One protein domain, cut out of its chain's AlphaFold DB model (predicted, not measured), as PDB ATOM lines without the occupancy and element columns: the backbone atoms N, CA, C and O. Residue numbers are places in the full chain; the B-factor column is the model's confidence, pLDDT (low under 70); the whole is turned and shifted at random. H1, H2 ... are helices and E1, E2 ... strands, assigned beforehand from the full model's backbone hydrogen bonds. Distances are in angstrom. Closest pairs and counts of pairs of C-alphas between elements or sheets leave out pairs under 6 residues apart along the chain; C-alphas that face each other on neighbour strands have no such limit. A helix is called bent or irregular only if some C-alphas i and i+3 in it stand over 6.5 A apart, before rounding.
ATOM      1  N   ILE A   3      39.117 -45.157   3.832       93.12
ATOM      2  CA  ILE A   3      38.735 -45.015   2.430       93.12
ATOM      3  C   ILE A   3      37.694 -46.089   2.140       93.12
ATOM      4  O   ILE A   3      37.946 -47.282   2.327       93.12
ATOM      5  N   ARG A   4      36.525 -45.663   1.666       95.38
ATOM      6  CA  ARG A   4      35.506 -46.553   1.121       95.38
ATOM      7  C   ARG A   4      35.809 -46.804  -0.349       95.38
ATOM      8  O   ARG A   4      35.807 -45.863  -1.148       95.38
ATOM      9  N   ILE A   5      36.023 -48.066  -0.688       96.75
ATOM     10  CA  ILE A   5      36.290 -48.541  -2.041       96.75
ATOM     11  C   ILE A   5      35.098 -49.360  -2.502       96.75
ATOM     12  O   ILE A   5      34.674 -50.300  -1.827       96.75
ATOM     13  N   ARG A   6      34.563 -48.996  -3.662       97.81
ATOM     14  CA  ARG A   6      33.487 -49.724  -4.327       97.81
ATOM     15  C   ARG A   6      33.957 -50.185  -5.690       97.81
ATOM     16  O   ARG A   6      34.637 -49.437  -6.387       97.81
ATOM     17  N   VAL A   7      33.579 -51.402  -6.055       98.44
ATOM     18  CA  VAL A   7      33.868 -51.969  -7.373       98.44
ATOM     19  C   VAL A   7      32.549 -52.288  -8.050       98.44
ATOM     20  O   VAL A   7      31.662 -52.900  -7.447       98.44
ATOM     21  N   TYR A   8      32.432 -51.850  -9.292       98.56
ATOM     22  CA  TYR A   8      31.253 -51.968 -10.126       98.56
ATOM     23  C   TYR A   8      31.617 -52.694 -11.411       98.56
ATOM     24  O   TYR A   8      32.714 -52.523 -11.938       98.56
ATOM     25  N   THR A   9      30.684 -53.496 -11.909       97.75
ATOM     26  CA  THR A   9      30.838 -54.200 -13.178       97.75
ATOM     27  C   THR A   9      29.604 -54.055 -14.036       97.75
ATOM     28  O   THR A   9      28.482 -54.109 -13.519       97.75
ATOM     29  N   ASN A  10      29.811 -53.994 -15.342       96.81
ATOM     30  CA  ASN A  10      28.771 -54.227 -16.330       96.81
ATOM     31  C   ASN A  10      29.376 -54.932 -17.553       96.81
ATOM     32  O   ASN A  10      30.596 -55.014 -17.677       96.81
ATOM     33  N   LYS A  11      28.547 -55.481 -18.436       95.50
ATOM     34  CA  LYS A  11      29.002 -56.118 -19.676       95.50
ATOM     35  C   LYS A  11      28.461 -55.361 -20.872       95.50
ATOM     36  O   LYS A  11      27.269 -55.068 -20.924       95.50
ATOM     37  N   TYR A  12      29.338 -55.095 -21.830       94.50
ATOM     38  CA  TYR A  12      28.997 -54.370 -23.042       94.50
ATOM     39  C   TYR A  12      29.472 -55.112 -24.274       94.50
ATOM     40  O   TYR A  12      30.593 -55.622 -24.316       94.50
ATOM     41  N   LYS A  13      28.621 -55.106 -25.301       94.06
ATOM     42  CA  LYS A  13      29.051 -55.400 -26.663       94.06
ATOM     43  C   LYS A  13      29.990 -54.305 -27.153       94.06
ATOM     44  O   LYS A  13      29.903 -53.153 -26.721       94.06
ATOM     45  N   LEU A  14      30.895 -54.678 -28.043       90.00
ATOM     46  CA  LEU A  14      31.806 -53.745 -28.692       90.00
ATOM     47  C   LEU A  14      31.170 -53.195 -29.971       90.00
ATOM     48  O   LEU A  14      30.429 -53.918 -30.634       90.00
ATOM     49  N   SER A  15      31.468 -51.936 -30.308       82.50
ATOM     50  CA  SER A  15      31.010 -51.307 -31.559       82.50
ATOM     51  C   SER A  15      31.458 -52.092 -32.790       82.50
ATOM     52  O   SER A  15      30.711 -52.211 -33.752       82.50
ATOM     53  N   ASP A  16      32.658 -52.665 -32.705       78.12
ATOM     54  CA  ASP A  16      33.291 -53.477 -33.729       78.12
ATOM     55  C   ASP A  16      33.896 -54.727 -33.087       78.12
ATOM     56  O   ASP A  16      34.358 -54.702 -31.940       78.12
ATOM     57  N   SER A  17      33.919 -55.837 -33.824       76.56
ATOM     58  CA  SER A  17      34.615 -57.040 -33.380       76.56
ATOM     59  C   SER A  17      36.128 -56.845 -33.474       76.56
ATOM     60  O   SER A  17      36.663 -56.513 -34.529       76.56
ATOM     61  N   PHE A  18      36.845 -57.112 -32.382       73.38
ATOM     62  CA  PHE A  18      38.304 -57.035 -32.362       73.38
ATOM     63  C   PHE A  18      38.902 -58.415 -32.603       73.38
ATOM     64  O   PHE A  18      38.752 -59.329 -31.790       73.38
ATOM     65  N   HIS A  19      39.606 -58.560 -33.719       67.75
ATOM     66  CA  HIS A  19      40.279 -59.798 -34.089       67.75
ATOM     67  C   HIS A  19      41.715 -59.780 -33.564       67.75
ATOM     68  O   HIS A  19      42.492 -58.874 -33.857       67.75
ATOM     69  N   SER A  20      42.069 -60.790 -32.776       64.75
ATOM     70  CA  SER A  20      43.419 -60.996 -32.250       64.75
ATOM     71  C   SER A  20      43.866 -62.434 -32.497       64.75
ATOM     72  O   SER A  20      43.043 -63.307 -32.776       64.75
ATOM     73  N   SER A  21      45.157 -62.719 -32.313       56.44
ATOM     74  CA  SER A  21      45.674 -64.096 -32.334       56.44
ATOM     75  C   SER A  21      45.034 -65.001 -31.270       56.44
ATOM     76  O   SER A  21      45.034 -66.218 -31.419       56.44
ATOM     77  N   SER A  22      44.450 -64.415 -30.217       60.88
ATOM     78  CA  SER A  22      43.704 -65.117 -29.167       60.88
ATOM     79  C   SER A  22      42.206 -65.306 -29.456       60.88
ATOM     80  O   SER A  22      41.501 -65.857 -28.614       60.88
ATOM     81  N   GLY A  23      41.709 -64.866 -30.616       73.94
ATOM     82  CA  GLY A  23      40.305 -64.986 -31.015       73.94
ATOM     83  C   GLY A  23      39.617 -63.642 -31.258       73.94
ATOM     84  O   GLY A  23      40.261 -62.590 -31.326       73.94
ATOM     85  N   VAL A  24      38.292 -63.698 -31.410       81.75
ATOM     86  CA  VAL A  24      37.438 -62.538 -31.696       81.75
ATOM     87  C   VAL A  24      36.792 -62.043 -30.406       81.75
ATOM     88  O   VAL A  24      36.058 -62.778 -29.745       81.75
ATOM     89  N   LEU A  25      37.061 -60.791 -30.055       82.88
ATOM     90  CA  LEU A  25      36.450 -60.110 -28.924       82.88
ATOM     91  C   LEU A  25      35.237 -59.308 -29.415       82.88
ATOM     92  O   LEU A  25      35.378 -58.410 -30.241       82.88
ATOM     93  N   VAL A  26      34.056 -59.646 -28.897       88.81
ATOM     94  CA  VAL A  26      32.765 -59.015 -29.254       88.81
ATOM     95  C   VAL A  26      32.038 -58.408 -28.052       88.81
ATOM     96  O   VAL A  26      31.143 -57.586 -28.213       88.81
ATOM     97  N   GLU A  27      32.422 -58.811 -26.843       91.62
ATOM     98  CA  GLU A  27      31.893 -58.323 -25.571       91.62
ATOM     99  C   GLU A  27      33.064 -58.122 -24.610       91.62
ATOM    100  O   GLU A  27      34.040 -58.880 -24.645       91.62
ATOM    101  N   LYS A  28      32.963 -57.129 -23.728       92.56
ATOM    102  CA  LYS A  28      33.913 -56.916 -22.640       92.56
ATOM    103  C   LYS A  28      33.192 -56.556 -21.342       92.56
ATOM    104  O   LYS A  28      32.162 -55.883 -21.345       92.56
ATOM    105  N   THR A  29      33.759 -57.002 -20.224       94.75
ATOM    106  CA  THR A  29      33.355 -56.545 -18.892       94.75
ATOM    107  C   THR A  29      33.971 -55.176 -18.626       94.75
ATOM    108  O   THR A  29      35.193 -55.046 -18.565       94.75
ATOM    109  N   GLU A  30      33.126 -54.171 -18.434       96.31
ATOM    110  CA  GLU A  30      33.508 -52.903 -17.830       96.31
ATOM    111  C   GLU A  30      33.714 -53.116 -16.326       96.31
ATOM    112  O   GLU A  30      32.847 -53.673 -15.648       96.31
ATOM    113  N   LEU A  31      34.857 -52.676 -15.807       97.69
ATOM    114  CA  LEU A  31      35.210 -52.763 -14.394       97.69
ATOM    115  C   LEU A  31      35.577 -51.365 -13.897       97.69
ATOM    116  O   LEU A  31      36.582 -50.808 -14.324       97.69
ATOM    117  N   ILE A  32      34.788 -50.812 -12.979       98.12
ATOM    118  CA  ILE A  32      35.020 -49.478 -12.413       98.12
ATOM    119  C   ILE A  32      35.325 -49.601 -10.926       98.12
ATOM    120  O   ILE A  32      34.552 -50.189 -10.165       98.12
ATOM    121  N   ILE A  33      36.427 -48.995 -10.496       98.25
ATOM    122  CA  ILE A  33      36.755 -48.793  -9.086       98.25
ATOM    123  C   ILE A  33      36.472 -47.343  -8.689       98.25
ATOM    124  O   ILE A  33      36.850 -46.410  -9.392       98.25
ATOM    125  N   LEU A  34      35.802 -47.153  -7.552       97.75
ATOM    126  CA  LEU A  34      35.449 -45.853  -6.987       97.75
ATOM    127  C   LEU A  34      36.004 -45.727  -5.566       97.75
ATOM    128  O   LEU A  34      35.616 -46.473  -4.662       97.75
ATOM    129  N   PHE A  35      36.855 -44.727  -5.364       96.06
ATOM    130  CA  PHE A  35      37.434 -44.339  -4.085       96.06
ATOM    131  C   PHE A  35      36.670 -43.144  -3.516       96.06
ATOM    132  O   PHE A  35      36.499 -42.116  -4.175       96.06
ATOM    133  N   THR A  36      36.215 -43.264  -2.271       93.44
ATOM    134  CA  THR A  36      35.526 -42.188  -1.547       93.44
ATOM    135  C   THR A  36      36.034 -42.083  -0.116       93.44
ATOM    136  O   THR A  36      36.252 -43.096   0.546       93.44
ATOM    137  N   VAL A  37      36.204 -40.857   0.379       88.31
ATOM    138  CA  VAL A  37      36.616 -40.579   1.762       88.31
ATOM    139  C   VAL A  37      35.477 -39.864   2.472       88.31
ATOM    140  O   VAL A  37      34.910 -38.916   1.930       88.31
ATOM    141  N   ARG A  38      35.134 -40.318   3.682       73.94
ATOM    142  CA  ARG A  38      33.994 -39.791   4.451       73.94
ATOM    143  C   ARG A  38      34.110 -38.286   4.729       73.94
ATOM    144  O   ARG A  38      33.109 -37.582   4.657       73.94
ATOM    145  N   ASP A  39      35.330 -37.795   4.942       66.94
ATOM    146  CA  ASP A  39      35.580 -36.450   5.477       66.94
ATOM    147  C   ASP A  39      35.967 -35.396   4.418       66.94
ATOM    148  O   ASP A  39      36.509 -34.350   4.754       66.94
ATOM    149  N   LYS A  40      35.680 -35.631   3.125       64.94
ATOM    150  CA  LYS A  40      35.839 -34.680   1.989       64.94
ATOM    151  C   LYS A  40      37.218 -34.005   1.801       64.94
ATOM    152  O   LYS A  40      37.351 -33.168   0.913       64.94
ATOM    153  N   VAL A  41      38.250 -34.369   2.566       68.75
ATOM    154  CA  VAL A  41      39.615 -33.826   2.402       68.75
ATOM    155  C   VAL A  41      40.207 -34.205   1.042       68.75
ATOM    156  O   VAL A  41      40.923 -33.412   0.443       68.75
ATOM    157  N   ILE A  42      39.880 -35.400   0.546       77.81
ATOM    158  CA  ILE A  42      40.308 -35.911  -0.759       77.81
ATOM    159  C   ILE A  42      39.064 -36.066  -1.636       77.81
ATOM    160  O   ILE A  42      38.078 -36.675  -1.204       77.81
ATOM    161  N   SER A  43      39.108 -35.515  -2.852       85.56
ATOM    162  CA  SER A  43      38.031 -35.674  -3.834       85.56
ATOM    163  C   SER A  43      37.792 -37.154  -4.158       85.56
ATOM    164  O   SER A  43      38.751 -37.924  -4.236       85.56
ATOM    165  N   PRO A  44      36.535 -37.571  -4.394       91.19
ATOM    166  CA  PRO A  44      36.257 -38.873  -4.980       91.19
ATOM    167  C   PRO A  44      37.047 -39.083  -6.272       91.19
ATOM    168  O   PRO A  44      37.196 -38.161  -7.075       91.19
ATOM    169  N   PHE A  45      37.503 -40.309  -6.487       94.62
ATOM    170  CA  PHE A  45      38.200 -40.705  -7.704       94.62
ATOM    171  C   PHE A  45      37.613 -42.008  -8.215       94.62
ATOM    172  O   PHE A  45      37.360 -42.922  -7.431       94.62
ATOM    173  N   ALA A  46      37.401 -42.086  -9.519       96.69
ATOM    174  CA  ALA A  46      36.944 -43.288 -10.180       96.69
ATOM    175  C   ALA A  46      37.880 -43.604 -11.332       96.69
ATOM    176  O   ALA A  46      38.387 -42.698 -11.991       96.69
ATOM    177  N   MET A  47      38.082 -44.890 -11.571       96.69
ATOM    178  CA  MET A  47      38.884 -45.370 -12.677       96.69
ATOM    179  C   MET A  47      38.217 -46.599 -13.265       96.69
ATOM    180  O   MET A  47      37.823 -47.509 -12.536       96.69
ATOM    181  N   GLU A  48      38.083 -46.611 -14.582       96.88
ATOM    182  CA  GLU A  48      37.756 -47.825 -15.309       96.88
ATOM    183  C   GLU A  48      39.050 -48.591 -15.591       96.88
ATOM    184  O   GLU A  48      40.083 -48.010 -15.926       96.88
ATOM    185  N   LEU A  49      39.000 -49.905 -15.407       95.75
ATOM    186  CA  LEU A  49      40.119 -50.812 -15.583       95.75
ATOM    187  C   LEU A  49      39.809 -51.725 -16.770       95.75
ATOM    188  O   LEU A  49      39.111 -52.728 -16.599       95.75
ATOM    189  N   PRO A  50      40.322 -51.414 -17.974       91.88
ATOM    190  CA  PRO A  50      40.051 -52.182 -19.184       91.88
ATOM    191  C   PRO A  50      40.855 -53.497 -19.236       91.88
ATOM    192  O   PRO A  50      41.544 -53.786 -20.219       91.88
ATOM    193  N   LEU A  51      40.755 -54.307 -18.181       91.44
ATOM    194  CA  LEU A  51      41.513 -55.538 -17.973       91.44
ATOM    195  C   LEU A  51      41.233 -56.591 -19.056       91.44
ATOM    196  O   LEU A  51      40.134 -56.688 -19.607       91.44
ATOM    197  N   SER A  52      42.255 -57.390 -19.357       82.31
ATOM    198  CA  SER A  52      42.208 -58.497 -20.316       82.31
ATOM    199  C   SER A  52      43.359 -59.475 -20.049       82.31
ATOM    200  O   SER A  52      44.351 -59.080 -19.426       82.31
ATOM    201  N   PRO A  53      43.306 -60.718 -20.577       78.69
ATOM    202  CA  PRO A  53      44.360 -61.713 -20.352       78.69
ATOM    203  C   PRO A  53      45.763 -61.219 -20.731       78.69
ATOM    204  O   PRO A  53      46.743 -61.528 -20.057       78.69
ATOM    205  N   SER A  54      45.866 -60.395 -21.778       76.69
ATOM    206  CA  SER A  54      47.127 -59.811 -22.252       76.69
ATOM    207  C   SER A  54      47.826 -58.899 -21.235       76.69
ATOM    208  O   SER A  54      49.034 -58.691 -21.347       76.69
ATOM    209  N   HIS A  55      47.106 -58.394 -20.230       79.44
ATOM    210  CA  HIS A  55      47.650 -57.552 -19.157       79.44
ATOM    211  C   HIS A  55      47.937 -58.328 -17.865       79.44
ATOM    212  O   HIS A  55      48.380 -57.735 -16.882       79.44
ATOM    213  N   GLY A  56      47.722 -59.649 -17.860       86.38
ATOM    214  CA  GLY A  56      48.060 -60.526 -16.738       86.38
ATOM    215  C   GLY A  56      47.102 -60.473 -15.545       86.38
ATOM    216  O   GLY A  56      47.424 -61.039 -14.507       86.38
ATOM    217  N   GLU A  57      45.947 -59.814 -15.672       91.44
ATOM    218  CA  GLU A  57      44.889 -59.808 -14.654       91.44
ATOM    219  C   GLU A  57      43.516 -59.762 -15.337       91.44
ATOM    220  O   GLU A  57      43.294 -58.936 -16.227       91.44
ATOM    221  N   MET A  58      42.601 -60.646 -14.933       93.25
ATOM    222  CA  MET A  58      41.201 -60.622 -15.370       93.25
ATOM    223  C   MET A  58      40.327 -59.824 -14.391       93.25
ATOM    224  O   MET A  58      40.674 -59.714 -13.213       93.25
ATOM    225  N   PRO A  59      39.152 -59.316 -14.819       94.75
ATOM    226  CA  PRO A  59      38.221 -58.635 -13.918       94.75
ATOM    227  C   PRO A  59      37.864 -59.438 -12.660       94.75
ATOM    228  O   PRO A  59      37.849 -58.881 -11.565       94.75
ATOM    229  N   ASP A  60      37.635 -60.747 -12.792       95.19
ATOM    230  CA  ASP A  60      37.282 -61.607 -11.658       95.19
ATOM    231  C   ASP A  60      38.440 -61.768 -10.658       95.19
ATOM    232  O   ASP A  60      38.210 -61.748  -9.447       95.19
ATOM    233  N   ASP A  61      39.685 -61.848 -11.145       95.00
ATOM    234  CA  ASP A  61      40.883 -61.902 -10.296       95.00
ATOM    235  C   ASP A  61      41.038 -60.610  -9.489       95.00
ATOM    236  O   ASP A  61      41.268 -60.644  -8.274       95.00
ATOM    237  N   PHE A  62      40.824 -59.466 -10.145       96.25
ATOM    238  CA  PHE A  62      40.838 -58.164  -9.492       96.25
ATOM    239  C   PHE A  62      39.769 -58.090  -8.394       96.25
ATOM    240  O   PHE A  62      40.084 -57.774  -7.245       96.25
ATOM    241  N   ILE A  63      38.514 -58.432  -8.713       96.88
ATOM    242  CA  ILE A  63      37.387 -58.406  -7.764       96.88
ATOM    243  C   ILE A  63      37.675 -59.304  -6.559       96.88
ATOM    244  O   ILE A  63      37.455 -58.895  -5.413       96.88
ATOM    245  N   LYS A  64      38.199 -60.509  -6.804       96.31
ATOM    246  CA  LYS A  64      38.608 -61.442  -5.752       96.31
ATOM    247  C   LYS A  64      39.672 -60.822  -4.847       96.31
ATOM    248  O   LYS A  64      39.499 -60.843  -3.630       96.31
ATOM    249  N   SER A  65      40.715 -60.212  -5.417       95.12
ATOM    250  CA  SER A  65      41.788 -59.580  -4.636       95.12
ATOM    251  C   SER A  65      41.273 -58.467  -3.712       95.12
ATOM    252  O   SER A  65      41.693 -58.368  -2.556       95.12
ATOM    253  N   VAL A  66      40.303 -57.671  -4.181       95.56
ATOM    254  CA  VAL A  66      39.671 -56.611  -3.384       95.56
ATOM    255  C   VAL A  66      38.836 -57.207  -2.253       95.56
ATOM    256  O   VAL A  66      39.002 -56.809  -1.098       95.56
ATOM    257  N   ASN A  67      37.978 -58.183  -2.561       96.50
ATOM    258  CA  ASN A  67      37.082 -58.808  -1.585       96.50
ATOM    259  C   ASN A  67      37.833 -59.586  -0.495       96.50
ATOM    260  O   ASN A  67      37.440 -59.550   0.670       96.50
ATOM    261  N   GLU A  68      38.950 -60.221  -0.844       95.56
ATOM    262  CA  GLU A  68      39.833 -60.919   0.098       95.56
ATOM    263  C   GLU A  68      40.810 -59.977   0.822       95.56
ATOM    264  O   GLU A  68      41.607 -60.431   1.642       95.56
ATOM    265  N   ARG A  69      40.781 -58.668   0.528       92.88
ATOM    266  CA  ARG A  69      41.741 -57.666   1.031       92.88
ATOM    267  C   ARG A  69      43.204 -58.012   0.708       92.88
ATOM    268  O   ARG A  69      44.115 -57.509   1.362       92.88
ATOM    269  N   SER A  70      43.438 -58.813  -0.330       91.56
ATOM    270  CA  SER A  70      44.756 -59.190  -0.852       91.56
ATOM    271  C   SER A  70      45.204 -58.261  -1.992       91.56
ATOM    272  O   SER A  70      45.851 -58.671  -2.951       91.56
ATOM    273  N   ILE A  71      44.865 -56.975  -1.867       87.56
ATOM    274  CA  ILE A  71      45.030 -55.926  -2.886       87.56
ATOM    275  C   ILE A  71      46.482 -55.684  -3.319       87.56
ATOM    276  O   ILE A  71      46.723 -55.223  -4.430       87.56
ATOM    277  N   ASN A  72      47.458 -56.048  -2.485       85.94
ATOM    278  CA  ASN A  72      48.881 -56.003  -2.823       85.94
ATOM    279  C   ASN A  72      49.273 -56.999  -3.928       85.94
ATOM    280  O   ASN A  72      50.363 -56.892  -4.483       85.94
ATOM    281  N   LYS A  73      48.406 -57.969  -4.249       88.06
ATOM    282  CA  LYS A  73      48.594 -58.898  -5.372       88.06
ATOM    283  C   LYS A  73      48.148 -58.311  -6.713       88.06
ATOM    284  O   LYS A  73      48.532 -58.846  -7.748       88.06
ATOM    285  N   SER A  74      47.363 -57.231  -6.706       92.75
ATOM    286  CA  SER A  74      46.876 -56.588  -7.924       92.75
ATOM    287  C   SER A  74      47.741 -55.380  -8.283       92.75
ATOM    288  O   SER A  74      47.729 -54.342  -7.606       92.75
ATOM    289  N   LYS A  75      48.476 -55.492  -9.396       91.81
ATOM    290  CA  LYS A  75      49.232 -54.364  -9.965       91.81
ATOM    291  C   LYS A  75      48.286 -53.223 -10.347       91.81
ATOM    292  O   LYS A  75      48.583 -52.069 -10.053       91.81
ATOM    293  N   HIS A  76      47.138 -53.525 -10.953       94.25
ATOM    294  CA  HIS A  76      46.205 -52.499 -11.429       94.25
ATOM    295  C   HIS A  76      45.495 -51.784 -10.272       94.25
ATOM    296  O   HIS A  76      45.261 -50.574 -10.351       94.25
ATOM    297  N   PHE A  77      45.232 -52.473  -9.154       95.19
ATOM    298  CA  PHE A  77      44.739 -51.821  -7.937       95.19
ATOM    299  C   PHE A  77      45.777 -50.848  -7.379       95.19
ATOM    300  O   PHE A  77      45.465 -49.699  -7.069       95.19
ATOM    301  N   SER A  78      47.028 -51.301  -7.302       93.75
ATOM    302  CA  SER A  78      48.157 -50.499  -6.836       93.75
ATOM    303  C   SER A  78      48.340 -49.252  -7.723       93.75
ATOM    304  O   SER A  78      48.388 -48.130  -7.215       93.75
ATOM    305  N   ASN A  79      48.316 -49.409  -9.051       93.88
ATOM    306  CA  ASN A  79      48.332 -48.289  -9.998       93.88
ATOM    307  C   ASN A  79      47.178 -47.308  -9.735       93.88
ATOM    308  O   ASN A  79      47.418 -46.105  -9.620       93.88
ATOM    309  N   SER A  80      45.950 -47.808  -9.562       95.50
ATOM    310  CA  SER A  80      44.759 -46.988  -9.276       95.50
ATOM    311  C   SER A  80      44.912 -46.166  -7.992       95.50
ATOM    312  O   SER A  80      44.581 -44.979  -7.973       95.50
ATOM    313  N   LEU A  81      45.468 -46.765  -6.930       95.44
ATOM    314  CA  LEU A  81      45.793 -46.052  -5.692       95.44
ATOM    315  C   LEU A  81      46.827 -44.948  -5.920       95.44
ATOM    316  O   LEU A  81      46.708 -43.867  -5.343       95.44
ATOM    317  N   SER A  82      47.839 -45.208  -6.752       94.69
ATOM    318  CA  SER A  82      48.876 -44.220  -7.053       94.69
ATOM    319  C   SER A  82      48.280 -42.951  -7.677       94.69
ATOM    320  O   SER A  82      48.645 -41.847  -7.274       94.69
ATOM    321  N   TYR A  83      47.288 -43.086  -8.564       94.25
ATOM    322  CA  TYR A  83      46.550 -41.937  -9.097       94.25
ATOM    323  C   TYR A  83      45.670 -41.287  -8.038       94.25
ATOM    324  O   TYR A  83      45.721 -40.069  -7.885       94.25
ATOM    325  N   PHE A  84      44.918 -42.077  -7.268       94.31
ATOM    326  CA  PHE A  84      44.056 -41.544  -6.215       94.31
ATOM    327  C   PHE A  84      44.815 -40.629  -5.239       94.31
ATOM    328  O   PHE A  84      44.301 -39.579  -4.855       94.31
ATOM    329  N   PHE A  85      46.048 -40.989  -4.870       92.69
ATOM    330  CA  PHE A  85      46.871 -40.183  -3.966       92.69
ATOM    331  C   PHE A  85      47.753 -39.134  -4.659       92.69
ATOM    332  O   PHE A  85      48.113 -38.148  -4.019       92.69
ATOM    333  N   GLY A  86      48.144 -39.341  -5.919       91.56
ATOM    334  CA  GLY A  86      49.183 -38.539  -6.577       91.56
ATOM    335  C   GLY A  86      48.690 -37.556  -7.638       91.56
ATOM    336  O   GLY A  86      49.406 -36.614  -7.974       91.56
ATOM    337  N   LEU A  87      47.487 -37.753  -8.177       90.06
ATOM    338  CA  LEU A  87      47.042 -37.049  -9.379       90.06
ATOM    339  C   LEU A  87      46.767 -35.552  -9.133       90.06
ATOM    340  O   LEU A  87      47.056 -34.723  -9.993       90.06
ATOM    341  N   GLU A  88      46.288 -35.186  -7.940       88.75
ATOM    342  CA  GLU A  88      46.106 -33.778  -7.556       88.75
ATOM    343  C   GLU A  88      47.444 -33.012  -7.528       88.75
ATOM    344  O   GLU A  88      47.546 -31.903  -8.051       88.75
ATOM    345  N   ASP A  89      48.485 -33.617  -6.946       89.38
ATOM    346  CA  ASP A  89      49.840 -33.047  -6.917       89.38
ATOM    347  C   ASP A  89      50.436 -32.948  -8.327       89.38
ATOM    348  O   ASP A  89      51.056 -31.942  -8.679       89.38
ATOM    349  N   PHE A  90      50.175 -33.954  -9.166       89.06
ATOM    350  CA  PHE A  90      50.663 -33.982 -10.541       89.06
ATOM    351  C   PHE A  90      50.139 -32.781 -11.326       89.06
ATOM    352  O   PHE A  90      50.931 -32.012 -11.873       89.06
ATOM    353  N   PHE A  91      48.826 -32.545 -11.315       85.38
ATOM    354  CA  PHE A  91      48.254 -31.419 -12.053       85.38
ATOM    355  C   PHE A  91      48.714 -30.060 -11.522       85.38
ATOM    356  O   PHE A  91      48.965 -29.158 -12.325       85.38
ATOM    357  N   LYS A  92      48.921 -29.917 -10.204       84.69
ATOM    358  CA  LYS A  92      49.521 -28.699  -9.629       84.69
ATOM    359  C   LYS A  92      50.906 -28.427 -10.215       84.69
ATOM    360  O   LYS A  92      51.184 -27.293 -10.607       84.69
ATOM    361  N   LYS A  93      51.755 -29.451 -10.313       84.75
ATOM    362  CA  LYS A  93      53.106 -29.332 -10.884       84.75
ATOM    363  C   LYS A  93      53.087 -29.013 -12.378       84.75
ATOM    364  O   LYS A  93      53.843 -28.143 -12.811       84.75
ATOM    365  N   VAL A  94      52.216 -29.659 -13.158       79.50
ATOM    366  CA  VAL A  94      52.116 -29.395 -14.605       79.50
ATOM    367  C   VAL A  94      51.682 -27.956 -14.883       79.50
ATOM    368  O   VAL A  94      52.293 -27.278 -15.711       79.50
ATOM    369  N   GLU A  95      50.669 -27.466 -14.166       75.44
ATOM    370  CA  GLU A  95      50.169 -26.094 -14.305       75.44
ATOM    371  C   GLU A  95      51.253 -25.062 -13.952       75.44
ATOM    372  O   GLU A  95      51.467 -24.102 -14.696       75.44
ATOM    373  N   MET A  96      52.005 -25.290 -12.867       69.38
ATOM    374  CA  MET A  96      53.138 -24.436 -12.483       69.38
ATOM    375  C   MET A  96      54.224 -24.375 -13.560       69.38
ATOM    376  O   MET A  96      54.834 -23.324 -13.757       69.38
ATOM    377  N   ALA A  97      54.445 -25.471 -14.286       70.88
ATOM    378  CA  ALA A  97      55.406 -25.522 -15.380       70.88
ATOM    379  C   ALA A  97      54.928 -24.823 -16.666       70.88
ATOM    380  O   ALA A  97      55.681 -24.816 -17.642       70.88
ATOM    381  N   ASP A 300      27.948 -36.047 -11.924       94.75
ATOM    382  CA  ASP A 300      26.759 -36.679 -11.331       94.75
ATOM    383  C   ASP A 300      26.199 -37.804 -12.217       94.75
ATOM    384  O   ASP A 300      25.748 -38.830 -11.712       94.75
ATOM    385  N   GLU A 301      26.310 -37.656 -13.541       96.12
ATOM    386  CA  GLU A 301      25.954 -38.682 -14.532       96.12
ATOM    387  C   GLU A 301      26.708 -40.000 -14.297       96.12
ATOM    388  O   GLU A 301      26.112 -41.070 -14.405       96.12
ATOM    389  N   LEU A 302      27.991 -39.941 -13.910       96.81
ATOM    390  CA  LEU A 302      28.753 -41.139 -13.555       96.81
ATOM    391  C   LEU A 302      28.143 -41.831 -12.330       96.81
ATOM    392  O   LEU A 302      27.981 -43.046 -12.336       96.81
ATOM    393  N   PHE A 303      27.777 -41.085 -11.287       96.19
ATOM    394  CA  PHE A 303      27.172 -41.679 -10.090       96.19
ATOM    395  C   PHE A 303      25.791 -42.278 -10.382       96.19
ATOM    396  O   PHE A 303      25.518 -43.404  -9.972       96.19
ATOM    397  N   ILE A 304      24.957 -41.573 -11.154       96.69
ATOM    398  CA  ILE A 304      23.660 -42.084 -11.621       96.69
ATOM    399  C   ILE A 304      23.854 -43.372 -12.425       96.69
ATOM    400  O   ILE A 304      23.098 -44.330 -12.245       96.69
ATOM    401  N   TYR A 305      24.863 -43.404 -13.297       97.44
ATOM    402  CA  TYR A 305      25.200 -44.576 -14.092       97.44
ATOM    403  C   TYR A 305      25.578 -45.776 -13.211       97.44
ATOM    404  O   TYR A 305      24.963 -46.839 -13.326       97.44
ATOM    405  N   LEU A 306      26.525 -45.583 -12.287       97.50
ATOM    406  CA  LEU A 306      26.998 -46.629 -11.376       97.50
ATOM    407  C   LEU A 306      25.870 -47.221 -10.520       97.50
ATOM    408  O   LEU A 306      25.869 -48.426 -10.269       97.50
ATOM    409  N   ASP A 307      24.917 -46.397 -10.083       95.75
ATOM    410  CA  ASP A 307      23.812 -46.840  -9.230       95.75
ATOM    411  C   ASP A 307      22.683 -47.534 -10.011       95.75
ATOM    412  O   ASP A 307      22.029 -48.427  -9.470       95.75
ATOM    413  N   LYS A 308      22.433 -47.141 -11.269       96.75
ATOM    414  CA  LYS A 308      21.312 -47.674 -12.067       96.75
ATOM    415  C   LYS A 308      21.683 -48.839 -12.977       96.75
ATOM    416  O   LYS A 308      20.847 -49.711 -13.196       96.75
ATOM    417  N   PHE A 309      22.882 -48.822 -13.556       96.81
ATOM    418  CA  PHE A 309      23.243 -49.720 -14.657       96.81
ATOM    419  C   PHE A 309      24.321 -50.730 -14.274       96.81
ATOM    420  O   PHE A 309      24.370 -51.810 -14.858       96.81
ATOM    421  N   CYS A 310      25.166 -50.422 -13.288       97.56
ATOM    422  CA  CYS A 310      26.228 -51.333 -12.886       97.56
ATOM    423  C   CYS A 310      25.812 -52.235 -11.721       97.56
ATOM    424  O   CYS A 310      25.152 -51.825 -10.765       97.56
ATOM    425  N   ARG A 311      26.323 -53.466 -11.727       97.62
ATOM    426  CA  ARG A 311      26.297 -54.334 -10.549       97.62
ATOM    427  C   ARG A 311      27.451 -53.958  -9.622       97.62
ATOM    428  O   ARG A 311      28.613 -54.072 -10.004       97.62
ATOM    429  N   LYS A 312      27.153 -53.596  -8.374       98.06
ATOM    430  CA  LYS A 312      28.174 -53.426  -7.328       98.06
ATOM    431  C   LYS A 312      28.653 -54.797  -6.835       98.06
ATOM    432  O   LYS A 312      27.863 -55.573  -6.302       98.06
ATOM    433  N   VAL A 313      29.938 -55.090  -7.010       98.00
ATOM    434  CA  VAL A 313      30.567 -56.385  -6.674       98.00
ATOM    435  C   VAL A 313      31.500 -56.318  -5.463       98.00
ATOM    436  O   VAL A 313      31.898 -57.359  -4.941       98.00
ATOM    437  N   SER A 314      31.830 -55.110  -5.000       97.56
ATOM    438  CA  SER A 314      32.558 -54.878  -3.750       97.56
ATOM    439  C   SER A 314      32.173 -53.532  -3.132       97.56
ATOM    440  O   SER A 314      31.882 -52.574  -3.854       97.56
ATOM    441  N   ASP A 315      32.160 -53.457  -1.800       97.00
ATOM    442  CA  ASP A 315      31.904 -52.243  -1.012       97.00
ATOM    443  C   ASP A 315      32.582 -52.382   0.356       97.00
ATOM    444  O   ASP A 315      32.031 -52.976   1.285       97.00
ATOM    445  N   LEU A 316      33.824 -51.912   0.455       96.00
ATOM    446  CA  LEU A 316      34.698 -52.176   1.593       96.00
ATOM    447  C   LEU A 316      35.367 -50.903   2.105       96.00
ATOM    448  O   LEU A 316      35.662 -49.978   1.351       96.00
ATOM    449  N   TYR A 317      35.660 -50.897   3.403       94.81
ATOM    450  CA  TYR A 317      36.456 -49.862   4.055       94.81
ATOM    451  C   TYR A 317      37.878 -50.362   4.297       94.81
ATOM    452  O   TYR A 317      38.092 -51.498   4.747       94.81
ATOM    453  N   PHE A 318      38.844 -49.498   4.002       93.38
ATOM    454  CA  PHE A 318      40.270 -49.740   4.166       93.38
ATOM    455  C   PHE A 318      40.913 -48.603   4.956       93.38
ATOM    456  O   PHE A 318      40.564 -47.437   4.772       93.38
ATOM    457  N   ASP A 319      41.890 -48.952   5.791       92.31
ATOM    458  CA  ASP A 319      42.719 -47.965   6.476       92.31
ATOM    459  C   ASP A 319      43.562 -47.179   5.460       92.31
ATOM    460  O   ASP A 319      44.251 -47.760   4.615       92.31
ATOM    461  N   MET A 320      43.520 -45.849   5.545       91.25
ATOM    462  CA  MET A 320      44.220 -44.989   4.594       91.25
ATOM    463  C   MET A 320      45.740 -45.130   4.651       91.25
ATOM    464  O   MET A 320      46.381 -45.038   3.606       91.25
ATOM    465  N   ASN A 321      46.328 -45.323   5.833       90.25
ATOM    466  CA  ASN A 321      47.784 -45.386   5.957       90.25
ATOM    467  C   ASN A 321      48.324 -46.646   5.276       90.25
ATOM    468  O   ASN A 321      49.280 -46.553   4.508       90.25
ATOM    469  N   LYS A 322      47.636 -47.782   5.443       91.56
ATOM    470  CA  LYS A 322      47.947 -49.020   4.712       91.56
ATOM    471  C   LYS A 322      47.851 -48.845   3.196       91.56
ATOM    472  O   LYS A 322      48.716 -49.314   2.465       91.56
ATOM    473  N   LEU A 323      46.815 -48.163   2.704       92.62
ATOM    474  CA  LEU A 323      46.671 -47.923   1.262       92.62
ATOM    475  C   LEU A 323      47.743 -46.976   0.711       92.62
ATOM    476  O   LEU A 323      48.210 -47.180  -0.408       92.62
ATOM    477  N   LYS A 324      48.153 -45.965   1.484       90.69
ATOM    478  CA  LYS A 324      49.261 -45.079   1.106       90.69
ATOM    479  C   LYS A 324      50.578 -45.839   1.000       90.69
ATOM    480  O   LYS A 324      51.284 -45.636   0.022       90.69
ATOM    481  N   GLU A 325      50.869 -46.727   1.948       90.25
ATOM    482  CA  GLU A 325      52.071 -47.570   1.921       90.25
ATOM    483  C   GLU A 325      52.130 -48.427   0.645       90.25
ATOM    484  O   GLU A 325      53.151 -48.452  -0.046       90.25
ATOM    485  N   ILE A 326      51.006 -49.054   0.275       88.12
ATOM    486  CA  ILE A 326      50.891 -49.811  -0.980       88.12
ATOM    487  C   ILE A 326      51.163 -48.903  -2.182       88.12
ATOM    488  O   ILE A 326      51.940 -49.280  -3.049       88.12
ATOM    489  N   ALA A 327      50.572 -47.705  -2.224       87.06
ATOM    490  CA  ALA A 327      50.751 -46.765  -3.329       87.06
ATOM    491  C   ALA A 327      52.197 -46.250  -3.467       87.06
ATOM    492  O   ALA A 327      52.653 -45.987  -4.580       87.06
ATOM    493  N   THR A 328      52.923 -46.091  -2.357       79.38
ATOM    494  CA  THR A 328      54.307 -45.590  -2.361       79.38
ATOM    495  C   THR A 328      55.336 -46.635  -2.777       79.38
ATOM    496  O   THR A 328      56.373 -46.253  -3.324       79.38
ATOM    497  N   ASN A 329      55.047 -47.921  -2.564       73.06
ATOM    498  CA  ASN A 329      55.956 -49.040  -2.840       73.06
ATOM    499  C   ASN A 329      55.973 -49.499  -4.314       73.06
ATOM    500  O   ASN A 329      56.632 -50.486  -4.631       73.06
ATOM    501  N   ILE A 330      55.251 -48.800  -5.196       67.31
ATOM    502  CA  ILE A 330      55.147 -49.080  -6.642       67.31
ATOM    503  C   ILE A 330      56.208 -48.323  -7.427       67.31
ATOM    504  O   ILE A 330      56.501 -47.166  -7.042       67.31
TER     505      ILE A 330
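AT A GLANCE: This is residues 3 to 97 and 300 to 330 of the 330 residues of an uncharacterized protein of Bartonella taylorii 8TBB (UniProt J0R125). A twisted sheet, in which E1 and E2 make a long bent hairpin, has H1 and H2a over one face and H3 across the other. H4 packs on H2a, and residues 89 to 97, of which 89 to 96 belong to H2, stick out. The 126 printed residues have four named strands and four named helices, E1 E2 E3 H1 H2 H3 E4 H4, with the antiparallel sheet order E3 E2 E1 E4; the class is mixed. The whole is compact, with a radius of gyration of the C-alphas of 15.9 A and spans of 43 by 35 by 31 A.

HOW THE PARTS SIT: E1, residues 3 to 20, E2, residues 23 to 37, and E3, residues 45 to 48, form a meander, each strand the antiparallel neighbour of the one before. Within hydrogen-bond range are N 6 and O 34, 2.9 A, and N 47 and O 33, 2.9 A. E4, residues 311 to 319, is antiparallel to E1, with N 5 and O 316 at 2.8 A. H1, residues 59 to 67, is on the sheet at a height of 8.6 A. H2, residues 75 to 96, assigned as one helix by its hydrogen bonds, is bent, with C-alphas 85 and 88 7.4 A apart. Its arm H2a, residues 75 to 85, is on the same face as H1; H2b, residues 88 to 96, is not on the sheet. H3, residues 300 to 308, is on the opposite face. H4, residues 320 to 328, touches H2a, closest at the C-alphas of Ser 82 and Ala 327, 4.9 A. In H1, H2a, H2b, H3 and H4 every O i to N i+4 pair is within hydrogen-bond range.

IN THESE COORDINATES: E1 begins at C-alpha 3 (38.735, -45.015, 2.430) and measures 38.5 A; E2 measures 41.0 A. H4 ends at C-alpha 328 (54.307, -45.590, -2.361).

THE WHOLE: Residues 98 to 299 are not printed; C-alphas 97 and 300 are 31.0 A apart. Residues 19 to 22, 39 to 41, 96 and 330 have pLDDT under 70.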